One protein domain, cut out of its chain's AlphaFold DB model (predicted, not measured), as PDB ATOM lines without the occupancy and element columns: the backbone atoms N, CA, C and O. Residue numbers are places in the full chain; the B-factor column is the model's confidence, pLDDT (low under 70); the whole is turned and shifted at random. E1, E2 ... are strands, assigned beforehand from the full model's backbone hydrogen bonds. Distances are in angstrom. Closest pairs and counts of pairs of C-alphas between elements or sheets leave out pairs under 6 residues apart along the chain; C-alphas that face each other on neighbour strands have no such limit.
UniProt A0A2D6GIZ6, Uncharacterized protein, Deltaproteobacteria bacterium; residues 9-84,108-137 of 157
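Overview. This is residues 9 to 84 and 108 to 137 of the 157 residues of an uncharacterized protein of Deltaproteobacteria bacterium (UniProt A0A2D6GIZ6). The model is a long, narrow shape made of three small antiparallel sheets: a long two-stranded ribbon, E1 with E5, runs beside a three-stranded sheet, E4, E6 and E7, and the hairpin of E2 and E3 extends the length at one end. The tip of that hairpin, residues 30 to 35, sticks out, while residues 81 to 84, next to a cut, lie toward the other end; the strands of the three sheets make few contacts with each other. The printed part has 106 residues with seven named strands, E1 to E7 in order along the chain, and no named helix; the larger sheet has the order E4, E6, E7. The class is all strand, with 52 of the 106 residues in named elements, under half. The whole is only just loose, close to extended, with a radius of gyration of the C-alphas of 19.3 A and spans of 82 by 23 by 18 A.

Arrangement. E1, residues 9 to 18, and E5, residues 70 to 80, are antiparallel neighbours at 161 degrees, with N 13 and O 75 2.8 A apart, within hydrogen-bond range. E2, residues 23 to 27, and E3, residues 38 to 42, form an antiparallel hairpin at 144 degrees, with N 24 and O 41 at 2.9 A. E3 runs on into E4, residues 44 to 51, across a break of 1 residue, at 25 degrees. E4 is the antiparallel neighbour of E6, residues 112 to 120, at 158 degrees, with N 48 and O 116 at 2.9 A. E6, the inner strand, forms a hairpin with E7, residues 133 to 136, antiparallel at 154 degrees, with N 115 and O 133 at 2.9 A. E4 and E5 are only just apart, at 8.5 A, and E1 is apart from E4.

Along the chain. E1 begins at C-alpha 9, (-85.851, 18.293, 42.330), and is 29.4 A long. E2 and E3 have five residues each. E4 measures 23.8 A, E5 32.0 A and E6 26.2 A. E7 has four residues and ends at C-alpha 136, (-97.307, 20.726, 26.393).

Size, cuts and confidence. The C-alphas farthest apart are those of Gln 33 and Arg 84, 82.3 A. Residues 85 to 107 are not printed, and C-alphas 84 and 108 are 23.9 A apart across the cut. The links E4 to E5, 18 residues, and E6 to E7, 12 residues, are long. The mean pLDDT of the printed part is 75.4; 36 residues are under 70, among them residues 22 to 42 and 78 to 84.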
ATOM      1  N   ARG A   9     -86.413  18.803  43.591       62.56
ATOM      2  CA  ARG A   9     -85.851  18.293  42.330       62.56
ATOM      3  C   ARG A   9     -86.147  19.270  41.203       62.56
ATOM      4  O   ARG A   9     -87.279  19.694  41.023       62.56
ATOM      5  N   ALA A  10     -85.143  19.626  40.409       66.00
ATOM      6  CA  ALA A  10     -85.346  20.439  39.213       66.00
ATOM      7  C   ALA A  10     -85.233  19.570  37.961       66.00
ATOM      8  O   ALA A  10     -84.255  18.843  37.795       66.00
ATOM      9  N   ARG A  11     -86.201  19.685  37.050       69.00
ATOM     10  CA  ARG A  11     -86.123  19.088  35.715       69.00
ATOM     11  C   ARG A  11     -85.916  20.181  34.682       69.00
ATOM     12  O   ARG A  11     -86.517  21.248  34.761       69.00
ATOM     13  N   THR A  12     -85.046  19.914  33.718       76.56
ATOM     14  CA  THR A  12     -84.783  20.823  32.602       76.56
ATOM     15  C   THR A  12     -85.298  20.199  31.314       76.56
ATOM     16  O   THR A  12     -84.993  19.042  31.034       76.56
ATOM     17  N   PHE A  13     -86.042  20.973  30.534       78.69
ATOM     18  CA  PHE A  13     -86.443  20.645  29.171       78.69
ATOM     19  C   PHE A  13     -85.734  21.582  28.197       78.69
ATOM     20  O   PHE A  13     -85.536  22.758  28.501       78.69
ATOM     21  N   ILE A  14     -85.348  21.055  27.036       83.75
ATOM     22  CA  ILE A  14     -84.783  21.840  25.938       83.75
ATOM     23  C   ILE A  14     -85.728  21.694  24.752       83.75
ATOM     24  O   ILE A  14     -85.946  20.585  24.270       83.75
ATOM     25  N   ILE A  15     -86.295  22.808  24.302       84.56
ATOM     26  CA  ILE A  15     -87.181  22.866  23.140       84.56
ATOM     27  C   ILE A  15     -86.408  23.510  21.996       84.56
ATOM     28  O   ILE A  15     -85.865  24.602  22.147       84.56
ATOM     29  N   ARG A  16     -86.375  22.845  20.838       89.06
ATOM     30  CA  ARG A  16     -85.803  23.405  19.613       89.06
ATOM     31  C   ARG A  16     -86.912  23.971  18.733       89.06
ATOM     32  O   ARG A  16     -87.680  23.213  18.151       89.06
ATOM     33  N   LEU A  17     -86.943  25.291  18.591       87.44
ATOM     34  CA  LEU A  17     -87.801  25.999  17.642       87.44
ATOM     35  C   LEU A  17     -86.975  26.275  16.394       87.44
ATOM     36  O   LEU A  17     -85.928  26.901  16.507       87.44
ATOM     37  N   SER A  18     -87.399  25.785  15.233       87.44
ATOM     38  CA  SER A  18     -86.679  25.994  13.970       87.44
ATOM     39  C   SER A  18     -87.596  26.651  12.951       87.44
ATOM     40  O   SER A  18     -88.797  26.399  12.950       87.44
ATOM     41  N   TRP A  19     -87.024  27.477  12.083       83.38
ATOM     42  CA  TRP A  19     -87.733  28.175  11.018       83.38
ATOM     43  C   TRP A  19     -86.975  28.037   9.690       83.38
ATOM     44  O   TRP A  19     -85.763  27.790   9.682       83.38
ATOM     45  N   PRO A  20     -87.664  28.151   8.541       79.00
ATOM     46  CA  PRO A  20     -86.983  28.254   7.255       79.00
ATOM     47  C   PRO A  20     -86.145  29.538   7.201       79.00
ATOM     48  O   PRO A  20     -86.391  30.480   7.950       79.00
ATOM     49  N   GLN A  21     -85.148  29.613   6.315       72.00
ATOM     50  CA  GLN A  21     -84.535  30.912   6.028       72.00
ATOM     51  C   GLN A  21     -85.550  31.765   5.268       72.00
ATOM     52  O   GLN A  21     -85.879  31.473   4.122       72.00
ATOM     53  N   ILE A  22     -86.067  32.789   5.943       68.50
ATOM     54  CA  ILE A  22     -87.074  33.698   5.407       68.50
ATOM     55  C   ILE A  22     -86.330  34.922   4.883       68.50
ATOM     56  O   ILE A  22     -85.677  35.641   5.645       68.50
ATOM     57  N   GLY A  23     -86.389  35.135   3.574       63.28
ATOM     58  CA  GLY A  23     -85.828  36.321   2.953       63.28
ATOM     59  C   GLY A  23     -86.716  36.831   1.837       63.28
ATOM     60  O   GLY A  23     -87.286  36.037   1.088       63.28
ATOM     61  N   ASP A  24     -86.798  38.151   1.722       58.91
ATOM     62  CA  ASP A  24     -87.437  38.794   0.585       58.91
ATOM     63  C   ASP A  24     -86.455  38.929  -0.569       58.91
ATOM     64  O   ASP A  24     -85.281  39.272  -0.399       58.91
ATOM     65  N   LYS A  25     -86.960  38.706  -1.781       52.31
ATOM     66  CA  LYS A  25     -86.277  39.120  -3.006       52.31
ATOM     67  C   LYS A  25     -86.464  40.633  -3.158       52.31
ATOM     68  O   LYS A  25     -87.302  41.082  -3.932       52.31
ATOM     69  N   GLY A  26     -85.736  41.419  -2.369       48.50
ATOM     70  CA  GLY A  26     -85.742  42.873  -2.490       48.50
ATOM     71  C   GLY A  26     -84.992  43.311  -3.751       48.50
ATOM     72  O   GLY A  26     -83.873  42.865  -3.993       48.50
ATOM     73  N   LEU A  27     -85.594  44.192  -4.553       45.53
ATOM     74  CA  LEU A  27     -84.913  44.890  -5.647       45.53
ATOM     75  C   LEU A  27     -84.370  46.220  -5.107       45.53
ATOM     76  O   LEU A  27     -85.141  47.120  -4.777       45.53
ATOM     77  N   THR A  28     -83.051  46.364  -5.011       50.47
ATOM     78  CA  THR A  28     -82.390  47.634  -4.680       50.47
ATOM     79  C   THR A  28     -81.975  48.365  -5.955       50.47
ATOM     80  O   THR A  28     -81.243  47.838  -6.787       50.47
ATOM     81  N   ARG A  29     -82.430  49.613  -6.110       47.75
ATOM     82  CA  ARG A  29     -81.976  50.525  -7.167       47.75
ATOM     83  C   ARG A  29     -80.778  51.329  -6.660       47.75
ATOM     84  O   ARG A  29     -80.916  52.062  -5.685       47.75
ATOM     85  N   LEU A  30     -79.647  51.252  -7.358       44.72
ATOM     86  CA  LEU A  30     -78.593  52.270  -7.303       44.72
ATOM     87  C   LEU A  30     -78.438  52.924  -8.680       44.72
ATOM     88  O   LEU A  30     -78.803  52.349  -9.703       44.72
ATOM     89  N   GLN A  31     -77.982  54.177  -8.673       49.97
ATOM     90  CA  GLN A  31     -77.827  55.043  -9.841       49.97
ATOM     91  C   GLN A  31     -76.901  54.396 -10.886       49.97
ATOM     92  O   GLN A  31     -75.687  54.401 -10.732       49.97
ATOM     93  N   GLY A  32     -77.475  53.830 -11.948       50.19
ATOM     94  CA  GLY A  32     -76.716  53.235 -13.048       50.19
ATOM     95  C   GLY A  32     -77.581  52.323 -13.912       50.19
ATOM     96  O   GLY A  32     -78.429  51.587 -13.414       50.19
ATOM     97  N   GLN A  33     -77.418  52.425 -15.226       54.66
ATOM     98  CA  GLN A  33     -78.295  51.846 -16.238       54.66
ATOM     99  C   GLN A  33     -78.084  50.323 -16.368       54.66
ATOM    100  O   GLN A  33     -77.058  49.882 -16.868       54.66
ATOM    101  N   GLY A  34     -79.084  49.520 -15.972       53.19
ATOM    102  CA  GLY A  34     -79.386  48.257 -16.666       53.19
ATOM    103  C   GLY A  34     -78.945  46.910 -16.072       53.19
ATOM    104  O   GLY A  34     -78.842  45.954 -16.836       53.19
ATOM    105  N   SER A  35     -78.719  46.744 -14.765       47.72
ATOM    106  CA  SER A  35     -78.505  45.395 -14.195       47.72
ATOM    107  C   SER A  35     -79.178  45.230 -12.832       47.72
ATOM    108  O   SER A  35     -78.826  45.908 -11.871       47.72
ATOM    109  N   TYR A  36     -80.172  44.340 -12.761       51.06
ATOM    110  CA  TYR A  36     -80.864  43.978 -11.523       51.06
ATOM    111  C   TYR A  36     -80.082  42.873 -10.809       51.06
ATOM    112  O   TYR A  36     -79.920  41.785 -11.361       51.06
ATOM    113  N   PHE A  37     -79.654  43.113  -9.573       50.16
ATOM    114  CA  PHE A  37     -79.173  42.056  -8.684       50.16
ATOM    115  C   PHE A  37     -80.189  41.873  -7.555       50.16
ATOM    116  O   PHE A  37     -80.568  42.835  -6.888       50.16
ATOM    117  N   ALA A  38     -80.674  40.645  -7.369       48.22
ATOM    118  CA  ALA A  38     -81.552  40.300  -6.259       48.22
ATOM    119  C   ALA A  38     -80.694  39.990  -5.027       48.22
ATOM    120  O   ALA A  38     -80.195  38.874  -4.883       48.22
ATOM    121  N   GLU A  39     -80.512  40.959  -4.134       51.75
ATOM    122  CA  GLU A  39     -79.987  40.661  -2.803       51.75
ATOM    123  C   GLU A  39     -81.131  40.120  -1.940       51.75
ATOM    124  O   GLU A  39     -82.142  40.788  -1.714       51.75
ATOM    125  N   GLN A  40     -80.996  38.876  -1.474       55.06
ATOM    126  CA  GLN A  40     -81.938  38.292  -0.523       55.06
ATOM    127  C   GLN A  40     -81.865  39.080   0.790       55.06
ATOM    128  O   GLN A  40     -80.904  38.940   1.550       55.06
ATOM    129  N   GLN A  41     -82.880  39.893   1.080       62.00
ATOM    130  CA  GLN A  41     -82.999  40.548   2.377       62.00
ATOM    131  C   GLN A  41     -83.449  39.507   3.391       62.00
ATOM    132  O   GLN A  41     -84.605  39.098   3.405       62.00
ATOM    133  N   LYS A  42     -82.513  39.036   4.218       69.94
ATOM    134  CA  LYS A  42     -82.809  38.072   5.281       69.94
ATOM    135  C   LYS A  42     -83.539  38.776   6.416       69.94
ATOM    136  O   LYS A  42     -82.992  39.699   7.021       69.94
ATOM    137  N   TYR A  43     -84.739  38.304   6.725       80.69
ATOM    138  CA  TYR A  43     -85.460  38.743   7.908       80.69
ATOM    139  C   TYR A  43     -84.792  38.192   9.160       80.69
ATOM    140  O   TYR A  43     -84.353  37.038   9.212       80.69
ATOM    141  N   ARG A  44     -84.735  39.028  10.195       85.81
ATOM    142  CA  ARG A  44     -84.483  38.543  11.548       85.81
ATOM    143  C   ARG A  44     -85.770  37.949  12.104       85.81
ATOM    144  O   ARG A  44     -86.867  38.261  11.653       85.81
ATOM    145  N   VAL A  45     -85.620  37.074  13.085       87.25
ATOM    146  CA  VAL A  45     -86.732  36.398  13.746       87.25
ATOM    147  C   VAL A  45     -86.709  36.778  15.212       87.25
ATOM    148  O   VAL A  45     -85.710  36.526  15.882       87.25
ATOM    149  N   ASN A  46     -87.813  37.332  15.700       92.31
ATOM    150  CA  ASN A  46     -88.065  37.536  17.119       92.31
ATOM    151  C   ASN A  46     -89.037  36.462  17.608       92.31
ATOM    152  O   ASN A  46     -90.111  36.262  17.037       92.31
ATOM    153  N   LEU A  47     -88.632  35.745  18.653       92.56
ATOM    154  CA  LEU A  47     -89.424  34.708  19.294       92.56
ATOM    155  C   LEU A  47     -89.998  35.222  20.599       92.56
ATOM    156  O   LEU A  47     -89.287  35.755  21.447       92.56
ATOM    157  N   TYR A  48     -91.278  34.960  20.785       93.81
ATOM    158  CA  TYR A  48     -92.017  35.304  21.980       93.81
ATOM    159  C   TYR A  48     -92.510  34.031  22.640       93.81
ATOM    160  O   TYR A  48     -92.821  33.044  21.969       93.81
ATOM    161  N   ARG A  49     -92.584  34.057  23.969       92.00
ATOM    162  CA  ARG A  49     -93.061  32.932  24.765       92.00
ATOM    163  C   ARG A  49     -93.859  33.424  25.952       92.00
ATOM    164  O   ARG A  49     -93.421  34.339  26.646       92.00
ATOM    165  N   ILE A  50     -94.950  32.728  26.230       89.50
ATOM    166  CA  ILE A  50     -95.743  32.893  27.446       89.50
ATOM    167  C   ILE A  50     -96.123  31.540  28.029       89.50
ATOM    168  O   ILE A  50     -96.083  30.514  27.336       89.50
ATOM    169  N   ARG A  51     -96.545  31.536  29.291       85.06
ATOM    170  CA  ARG A  51     -97.400  30.459  29.787       85.06
ATOM    171  C   ARG A  51     -98.838  30.726  29.380       85.06
ATOM    172  O   ARG A  51     -99.250  31.867  29.180       85.06
ATOM    173  N   ASN A  52     -99.613  29.656  29.259       79.06
ATOM    174  CA  ASN A  52    -101.033  29.784  28.968       79.06
ATOM    175  C   ASN A  52    -101.723  30.721  29.986       79.06
ATOM    176  O   ASN A  52    -101.525  30.579  31.191       79.06
ATOM    177  N   GLY A  53    -102.512  31.683  29.505       77.94
ATOM    178  CA  GLY A  53    -103.198  32.678  30.342       77.94
ATOM    179  C   GLY A  53    -102.384  33.927  30.715       77.94
ATOM    180  O   GLY A  53    -102.925  34.815  31.369       77.94
ATOM    181  N   GLU A  54    -101.118  34.034  30.301       84.88
ATOM    182  CA  GLU A  54    -100.318  35.256  30.464       84.88
ATOM    183  C   GLU A  54    -100.468  36.204  29.257       84.88
ATOM    184  O   GLU A  54    -100.915  35.816  28.176       84.88
ATOM    185  N   LYS A  55    -100.081  37.474  29.436       90.44
ATOM    186  CA  LYS A  55     -99.996  38.453  28.340       90.44
ATOM    187  C   LYS A  55     -98.677  38.290  27.585       90.44
ATOM    188  O   LYS A  55     -97.641  38.061  28.206       90.44
ATOM    189  N   TRP A  56     -98.712  38.464  26.265       92.38
ATOM    190  CA  TRP A  56     -97.504  38.454  25.436       92.38
ATOM    191  C   TRP A  56     -96.541  39.574  25.849       92.38
ATOM    192  O   TRP A  56     -96.973  40.724  25.948       92.38
ATOM    193  N   PRO A  57     -95.255  39.263  26.092       92.00
ATOM    194  CA  PRO A  57     -94.256  40.278  26.377       92.00
ATOM    195  C   PRO A  57     -93.883  41.036  25.101       92.00
ATOM    196  O   PRO A  57     -93.990  40.512  23.995       92.00
ATOM    197  N   GLU A  58     -93.364  42.248  25.273       90.56
ATOM    198  CA  GLU A  58     -92.787  43.041  24.177       90.56
ATOM    199  C   GLU A  58     -91.321  42.687  23.908       90.56
ATOM    200  O   GLU A  58     -90.770  43.032  22.870       90.56
ATOM    201  N   THR A  59     -90.664  41.980  24.832       92.12
ATOM    202  CA  THR A  59     -89.265  41.570  24.677       92.12
ATOM    203  C   THR A  59     -89.174  40.126  24.178       92.12
ATOM    204  O   THR A  59     -89.712  39.225  24.831       92.12
ATOM    205  N   PRO A  60     -88.457  39.867  23.071       94.00
ATOM    206  CA  PRO A  60     -88.267  38.517  22.568       94.00
ATOM    207  C   PRO A  60     -87.293  37.712  23.438       94.00
ATOM    208  O   PRO A  60     -86.334  38.240  24.008       94.00
ATOM    209  N   ILE A  61     -87.493  36.394  23.494       91.62
ATOM    210  CA  ILE A  61     -86.640  35.472  24.262       91.62
ATOM    211  C   ILE A  61     -85.266  35.262  23.615       91.62
ATOM    212  O   ILE A  61     -84.320  34.872  24.294       91.62
ATOM    213  N   ASN A  62     -85.139  35.535  22.315       90.12
ATOM    214  CA  ASN A  62     -83.914  35.388  21.533       90.12
ATOM    215  C   ASN A  62     -83.259  36.745  21.214       90.12
ATOM    216  O   ASN A  62     -82.770  36.963  20.109       90.12
ATOM    217  N   SER A  63     -83.221  37.655  22.188       78.31
ATOM    218  CA  SER A  63     -82.635  38.997  22.033       78.31
ATOM    219  C   SER A  63     -81.154  38.993  21.627       78.31
ATOM    220  O   SER A  63     -80.666  39.946  21.019       78.31
ATOM    221  N   LYS A  64     -80.423  37.911  21.925       81.31
ATOM    222  CA  LYS A  64     -79.061  37.704  21.424       81.31
ATOM    223  C   LYS A  64     -79.106  37.221  19.982       81.31
ATOM    224  O   LYS A  64     -79.620  36.142  19.693       81.31
ATOM    225  N   TYR A  65     -78.506  38.011  19.099       67.69
ATOM    226  CA  TYR A  65     -78.433  37.694  17.683       67.69
ATOM    227  C   TYR A  65     -77.719  36.357  17.436       67.69
ATOM    228  O   TYR A  65     -76.642  36.097  17.971       67.69
ATOM    229  N   SER A  66     -78.326  35.530  16.589       71.12
ATOM    230  CA  SER A  66     -77.778  34.275  16.090       71.12
ATOM    231  C   SER A  66     -78.130  34.160  14.611       71.12
ATOM    232  O   SER A  66     -79.268  34.417  14.225       71.12
ATOM    233  N   SER A  67     -77.167  33.761  13.780       71.44
ATOM    234  CA  SER A  67     -77.399  33.467  12.359       71.44
ATOM    235  C   SER A  67     -78.087  32.116  12.134       71.44
ATOM    236  O   SER A  67     -78.379  31.752  10.994       71.44
ATOM    237  N   ASN A  68     -78.315  31.349  13.202       80.81
ATOM    238  CA  ASN A  68     -78.967  30.053  13.117       80.81
ATOM    239  C   ASN A  68     -80.456  30.215  12.814       80.81
ATOM    240  O   ASN A  68     -81.127  31.111  13.319       80.81
ATOM    241  N   ASN A  69     -80.995  29.270  12.052       84.81
ATOM    242  CA  ASN A  69     -82.422  29.166  11.769       84.81
ATOM    243  C   ASN A  69     -83.184  28.394  12.863       84.81
ATOM    244  O   ASN A  69     -84.218  27.777  12.605       84.81
ATOM    245  N   TYR A  70     -82.627  28.357  14.073       87.94
ATOM    246  CA  TYR A  70     -83.240  27.723  15.225       87.94
ATOM    247  C   TYR A  70     -82.854  28.419  16.530       87.94
ATOM    248  O   TYR A  70     -81.801  29.049  16.644       87.94
ATOM    249  N   TYR A  71     -83.696  28.228  17.541       88.81
ATOM    250  CA  TYR A  71     -83.498  28.658  18.916       88.81
ATOM    251  C   TYR A  71     -83.713  27.477  19.865       88.81
ATOM    252  O   TYR A  71     -84.630  26.675  19.674       88.81
ATOM    253  N   LEU A  72     -82.851  27.363  20.875       90.00
ATOM    254  CA  LEU A  72     -82.966  26.359  21.929       90.00
ATOM    255  C   LEU A  72     -83.472  27.034  23.196       90.00
ATOM    256  O   LEU A  72     -82.720  27.735  23.872       90.00
ATOM    257  N   ASP A  73     -84.737  26.802  23.521       88.12
ATOM    258  CA  ASP A  73     -85.326  27.306  24.749       88.12
ATOM    259  C   ASP A  73     -85.138  26.305  25.891       88.12
ATOM    260  O   ASP A  73     -85.489  25.128  25.776       88.12
ATOM    261  N   LYS A  74     -84.571  26.775  27.005       85.44
ATOM    262  CA  LYS A  74     -84.283  25.962  28.190       85.44
ATOM    263  C   LYS A  74     -85.302  26.276  29.277       85.44
ATOM    264  O   LYS A  74     -85.233  27.316  29.928       85.44
ATOM    265  N   LEU A  75     -86.205  25.336  29.525       82.12
ATOM    266  CA  LEU A  75     -87.237  25.453  30.549       82.12
ATOM    267  C   LEU A  75     -86.832  24.669  31.796       82.12
ATOM    268  O   LEU A  75     -86.666  23.451  31.743       82.12
ATOM    269  N   LYS A  76     -86.683  25.362  32.928       75.94
ATOM    270  CA  LYS A  76     -86.417  24.740  34.231       75.94
ATOM    271  C   LYS A  76     -87.710  24.692  35.041       75.94
ATOM    272  O   LYS A  76     -88.277  25.730  35.366       75.94
ATOM    273  N   LEU A  77     -88.147  23.485  35.375       71.06
ATOM    274  CA  LEU A  77     -89.288  23.220  36.243       71.06
ATOM    275  C   LEU A  77     -88.787  22.749  37.602       71.06
ATOM    276  O   LEU A  77     -88.011  21.796  37.694       71.06
ATOM    277  N   GLN A  78     -89.221  23.441  38.649       66.06
ATOM    278  CA  GLN A  78     -88.946  23.074  40.029       66.06
ATOM    279  C   GLN A  78     -90.075  22.176  40.526       66.06
ATOM    280  O   GLN A  78     -91.244  22.543  40.456       66.06
ATOM    281  N   ILE A  79     -89.710  20.989  40.992       62.62
ATOM    282  CA  ILE A  79     -90.615  19.973  41.511       62.62
ATOM    283  C   ILE A  79     -90.390  19.923  43.018       62.62
ATOM    284  O   ILE A  79     -89.301  19.570  43.484       62.62
ATOM    285  N   TYR A  80     -91.411  20.304  43.775       55.72
ATOM    286  CA  TYR A  80     -91.376  20.249  45.229       55.72
ATOM    287  C   TYR A  80     -91.731  18.835  45.693       55.72
ATOM    288  O   TYR A  80     -92.832  18.352  45.425       55.72
ATOM    289  N   HIS A  81     -90.803  18.159  46.375       49.00
ATOM    290  CA  HIS A  81     -91.106  16.926  47.094       49.00
ATOM    291  C   HIS A  81     -91.531  17.292  48.516       49.00
ATOM    292  O   HIS A  81     -90.706  17.704  49.329       49.00
ATOM    293  N   VAL A  82     -92.823  17.181  48.824       50.59
ATOM    294  CA  VAL A  82     -93.288  17.339  50.207       50.59
ATOM    295  C   VAL A  82     -93.091  16.003  50.920       50.59
ATOM    296  O   VAL A  82     -93.797  15.034  50.643       50.59
ATOM    297  N   ILE A  83     -92.110  15.947  51.824       43.34
ATOM    298  CA  ILE A  83     -91.906  14.805  52.719       43.34
ATOM    299  C   ILE A  83     -92.983  14.877  53.807       43.34
ATOM    300  O   ILE A  83     -93.070  15.846  54.556       43.34
ATOM    301  N   ARG A  84     -93.813  13.834  53.886       41.28
ATOM    302  CA  ARG A  84     -95.013  13.724  54.739       41.28
ATOM    303  C   ARG A  84     -94.764  13.843  56.255       41.28
ATOM    304  O   ARG A  84     -95.726  13.863  57.012       41.28
ATOM    305  N   GLN A 108    -102.276  24.043  36.042       42.41
ATOM    306  CA  GLN A 108    -103.136  24.122  34.844       42.41
ATOM    307  C   GLN A 108    -102.440  24.827  33.666       42.41
ATOM    308  O   GLN A 108    -102.680  24.473  32.514       42.41
ATOM    309  N   ASN A 109    -101.500  25.736  33.954       47.19
ATOM    310  CA  ASN A 109    -100.767  26.510  32.944       47.19
ATOM    311  C   ASN A 109     -99.235  26.358  33.025       47.19
ATOM    312  O   ASN A 109     -98.543  26.749  32.090       47.19
ATOM    313  N   GLY A 110     -98.688  25.776  34.102       55.09
ATOM    314  CA  GLY A 110     -97.236  25.618  34.286       55.09
ATOM    315  C   GLY A 110     -96.549  24.712  33.253       55.09
ATOM    316  O   GLY A 110     -95.372  24.913  32.944       55.09
ATOM    317  N   ASP A 111     -97.302  23.775  32.674       67.62
ATOM    318  CA  ASP A 111     -96.787  22.789  31.720       67.62
ATOM    319  C   ASP A 111     -97.059  23.163  30.258       67.62
ATOM    320  O   ASP A 111     -96.529  22.518  29.354       67.62
ATOM    321  N   THR A 112     -97.887  24.182  29.998       80.56
ATOM    322  CA  THR A 112     -98.247  24.586  28.631       80.56
ATOM    323  C   THR A 112     -97.608  25.923  28.288       80.56
ATOM    324  O   THR A 112     -97.949  26.961  28.855       80.56
ATOM    325  N   TRP A 113     -96.700  25.882  27.321       86.69
ATOM    326  CA  TRP A 113     -95.966  27.031  26.814       86.69
ATOM    327  C   TRP A 113     -96.457  27.375  25.416       86.69
ATOM    328  O   TRP A 113     -96.591  26.492  24.569       86.69
ATOM    329  N   LEU A 114     -96.721  28.653  25.185       91.62
ATOM    330  CA  LEU A 114     -97.159  29.167  23.895       91.62
ATOM    331  C   LEU A 114     -96.024  29.967  23.272       91.62
ATOM    332  O   LEU A 114     -95.357  30.730  23.973       91.62
ATOM    333  N   TYR A 115     -95.836  29.810  21.967       93.06
ATOM    334  CA  TYR A 115     -94.800  30.497  21.204       93.06
ATOM    335  C   TYR A 115     -95.388  31.210  19.999       93.06
ATOM    336  O   TYR A 115     -96.284  30.687  19.334       93.06
ATOM    337  N   GLN A 116     -94.837  32.379  19.705       93.62
ATOM    338  CA  GLN A 116     -95.114  33.138  18.494       93.62
ATOM    339  C   GLN A 116     -93.812  33.661  17.908       93.62
ATOM    340  O   GLN A 116     -92.837  33.909  18.624       93.62
ATOM    341  N   LEU A 117     -93.817  33.840  16.594       91.38
ATOM    342  CA  LEU A 117     -92.716  34.405  15.841       91.38
ATOM    343  C   LEU A 117     -93.165  35.702  15.174       91.38
ATOM    344  O   LEU A 117     -94.282  35.791  14.664       91.38
ATOM    345  N   ARG A 118     -92.272  36.688  15.144       90.88
ATOM    346  CA  ARG A 118     -92.402  37.890  14.318       90.88
ATOM    347  C   ARG A 118     -91.152  38.063  13.476       90.88
ATOM    348  O   ARG A 118     -90.039  37.808  13.943       90.88
ATOM    349  N   LEU A 119     -91.344  38.469  12.229       89.06
ATOM    350  CA  LEU A 119     -90.251  38.818  11.336       89.06
ATOM    351  C   LEU A 119     -89.848  40.254  11.592       89.06
ATOM    352  O   LEU A 119     -90.708  41.106  11.784       89.06
ATOM    353  N   VAL A 120     -88.549  40.507  11.585       87.06
ATOM    354  CA  VAL A 120     -87.996  41.840  11.775       87.06
ATOM    355  C   VAL A 120     -87.215  42.219  10.536       87.06
ATOM    356  O   VAL A 120     -86.288  41.507  10.127       87.06
ATOM    357  N   ASP A 121     -87.630  43.317   9.919       85.12
ATOM    358  CA  ASP A 121     -86.969  43.858   8.742       85.12
ATOM    359  C   ASP A 121     -85.625  44.522   9.100       85.12
ATOM    360  O   ASP A 121     -85.195  44.589  10.256       85.12
ATOM    361  N   ARG A 122     -84.927  45.031   8.083       82.19
ATOM    362  CA  ARG A 122     -83.632  45.708   8.262       82.19
ATOM    363  C   ARG A 122     -83.712  47.021   9.055       82.19
ATOM    364  O   ARG A 122     -82.678  47.510   9.497       82.19
ATOM    365  N   PHE A 123     -84.902  47.601   9.182       85.69
ATOM    366  CA  PHE A 123     -85.162  48.848   9.900       85.69
ATOM    367  C   PHE A 123     -85.608  48.602  11.347       85.69
ATOM    368  O   PHE A 123     -85.733  49.553  12.112       85.69
ATOM    369  N   GLY A 124     -85.807  47.339  11.732       85.88
ATOM    370  CA  GLY A 124     -86.277  46.966  13.060       85.88
ATOM    371  C   GLY A 124     -87.798  46.910  13.186       85.88
ATOM    372  O   GLY A 124     -88.284  46.726  14.298       85.88
ATOM    373  N   ASN A 125     -88.551  47.040  12.089       88.00
ATOM    374  CA  ASN A 125     -90.004  46.896  12.136       88.00
ATOM    375  C   ASN A 125     -90.372  45.420  12.267       88.00
ATOM    376  O   ASN A 125     -89.847  44.578  11.536       88.00
ATOM    377  N   GLU A 126     -91.304  45.123  13.170       91.25
ATOM    378  CA  GLU A 126     -91.843  43.778  13.333       91.25
ATOM    379  C   GLU A 126     -93.089  43.559  12.470       91.25
ATOM    380  O   GLU A 126     -93.960  44.423  12.370       91.25
ATOM    381  N   SER A 127     -93.213  42.364  11.896       89.88
ATOM    382  CA  SER A 127     -94.453  41.894  11.284       89.88
ATOM    383  C   SER A 127     -95.531  41.611  12.334       89.88
ATOM    384  O   SER A 127     -95.260  41.473  13.531       89.88
ATOM    385  N   SER A 128     -96.756  41.369  11.863       90.31
ATOM    386  CA  SER A 128     -97.767  40.659  12.653       90.31
ATOM    387  C   SER A 128     -97.226  39.319  13.169       90.31
ATOM    388  O   SER A 128     -96.350  38.703  12.550       90.31
ATOM    389  N   ALA A 129     -97.755  38.868  14.306       91.44
ATOM    390  CA  ALA A 129     -97.397  37.580  14.890       91.44
ATOM    391  C   ALA A 129     -97.838  36.407  14.004       91.44
ATOM    392  O   ALA A 129     -98.891  36.455  13.368       91.44
ATOM    393  N   SER A 130     -97.037  35.343  14.008       89.12
ATOM    394  CA  SER A 130     -97.397  34.052  13.428       89.12
ATOM    395  C   SER A 130     -98.575  33.402  14.159       89.12
ATOM    396  O   SER A 130     -98.974  33.817  15.251       89.12
ATOM    397  N   GLU A 131     -99.048  32.281  13.614       90.19
ATOM    398  CA  GLU A 131     -99.863  31.345  14.384       90.19
ATOM    399  C   GLU A 131     -99.152  30.922  15.678       90.19
ATOM    400  O   GLU A 131     -97.918  30.872  15.759       90.19
ATOM    401  N   THR A 132     -99.951  30.638  16.707       92.00
ATOM    402  CA  THR A 132     -99.440  30.293  18.035       92.00
ATOM    403  C   THR A 132     -99.149  28.805  18.117       92.00
ATOM    404  O   THR A 132    -100.047  27.976  17.975       92.00
ATOM    405  N   ILE A 133     -97.905  28.459  18.429       87.88
ATOM    406  CA  ILE A 133     -97.498  27.073  18.658       87.88
ATOM    407  C   ILE A 133     -97.679  26.751  20.137       87.88
ATOM    408  O   ILE A 133     -97.157  27.451  21.003       87.88
ATOM    409  N   THR A 134     -98.388  25.661  20.429       89.81
ATOM    410  CA  THR A 134     -98.611  25.179  21.797       89.81
ATOM    411  C   THR A 134     -97.705  23.994  22.093       89.81
ATOM    412  O   THR A 134     -97.795  22.957  21.439       89.81
ATOM    413  N   VAL A 135     -96.871  24.113  23.122       84.38
ATOM    414  CA  VAL A 135     -96.031  23.027  23.624       84.38
ATOM    415  C   VAL A 135     -96.526  22.608  24.997       84.38
ATOM    416  O   VAL A 135     -96.529  23.402  25.936       84.38
ATOM    417  N   ARG A 136     -96.920  21.340  25.121       83.38
ATOM    418  CA  ARG A 136     -97.307  20.726  26.393       83.38
ATOM    419  C   ARG A 136     -96.153  19.874  26.895       83.38
ATOM    420  O   ARG A 136     -95.747  18.923  26.230       83.38
ATOM    421  N   LEU A 137     -95.615  20.223  28.054       75.88
ATOM    422  CA  LEU A 137     -94.586  19.435  28.711       75.88
ATOM    423  C   LEU A 137     -95.199  18.147  29.283       75.88
ATOM    424  O   LEU A 137     -96.369  18.132  29.676       75.88
TER     425      LEU A 137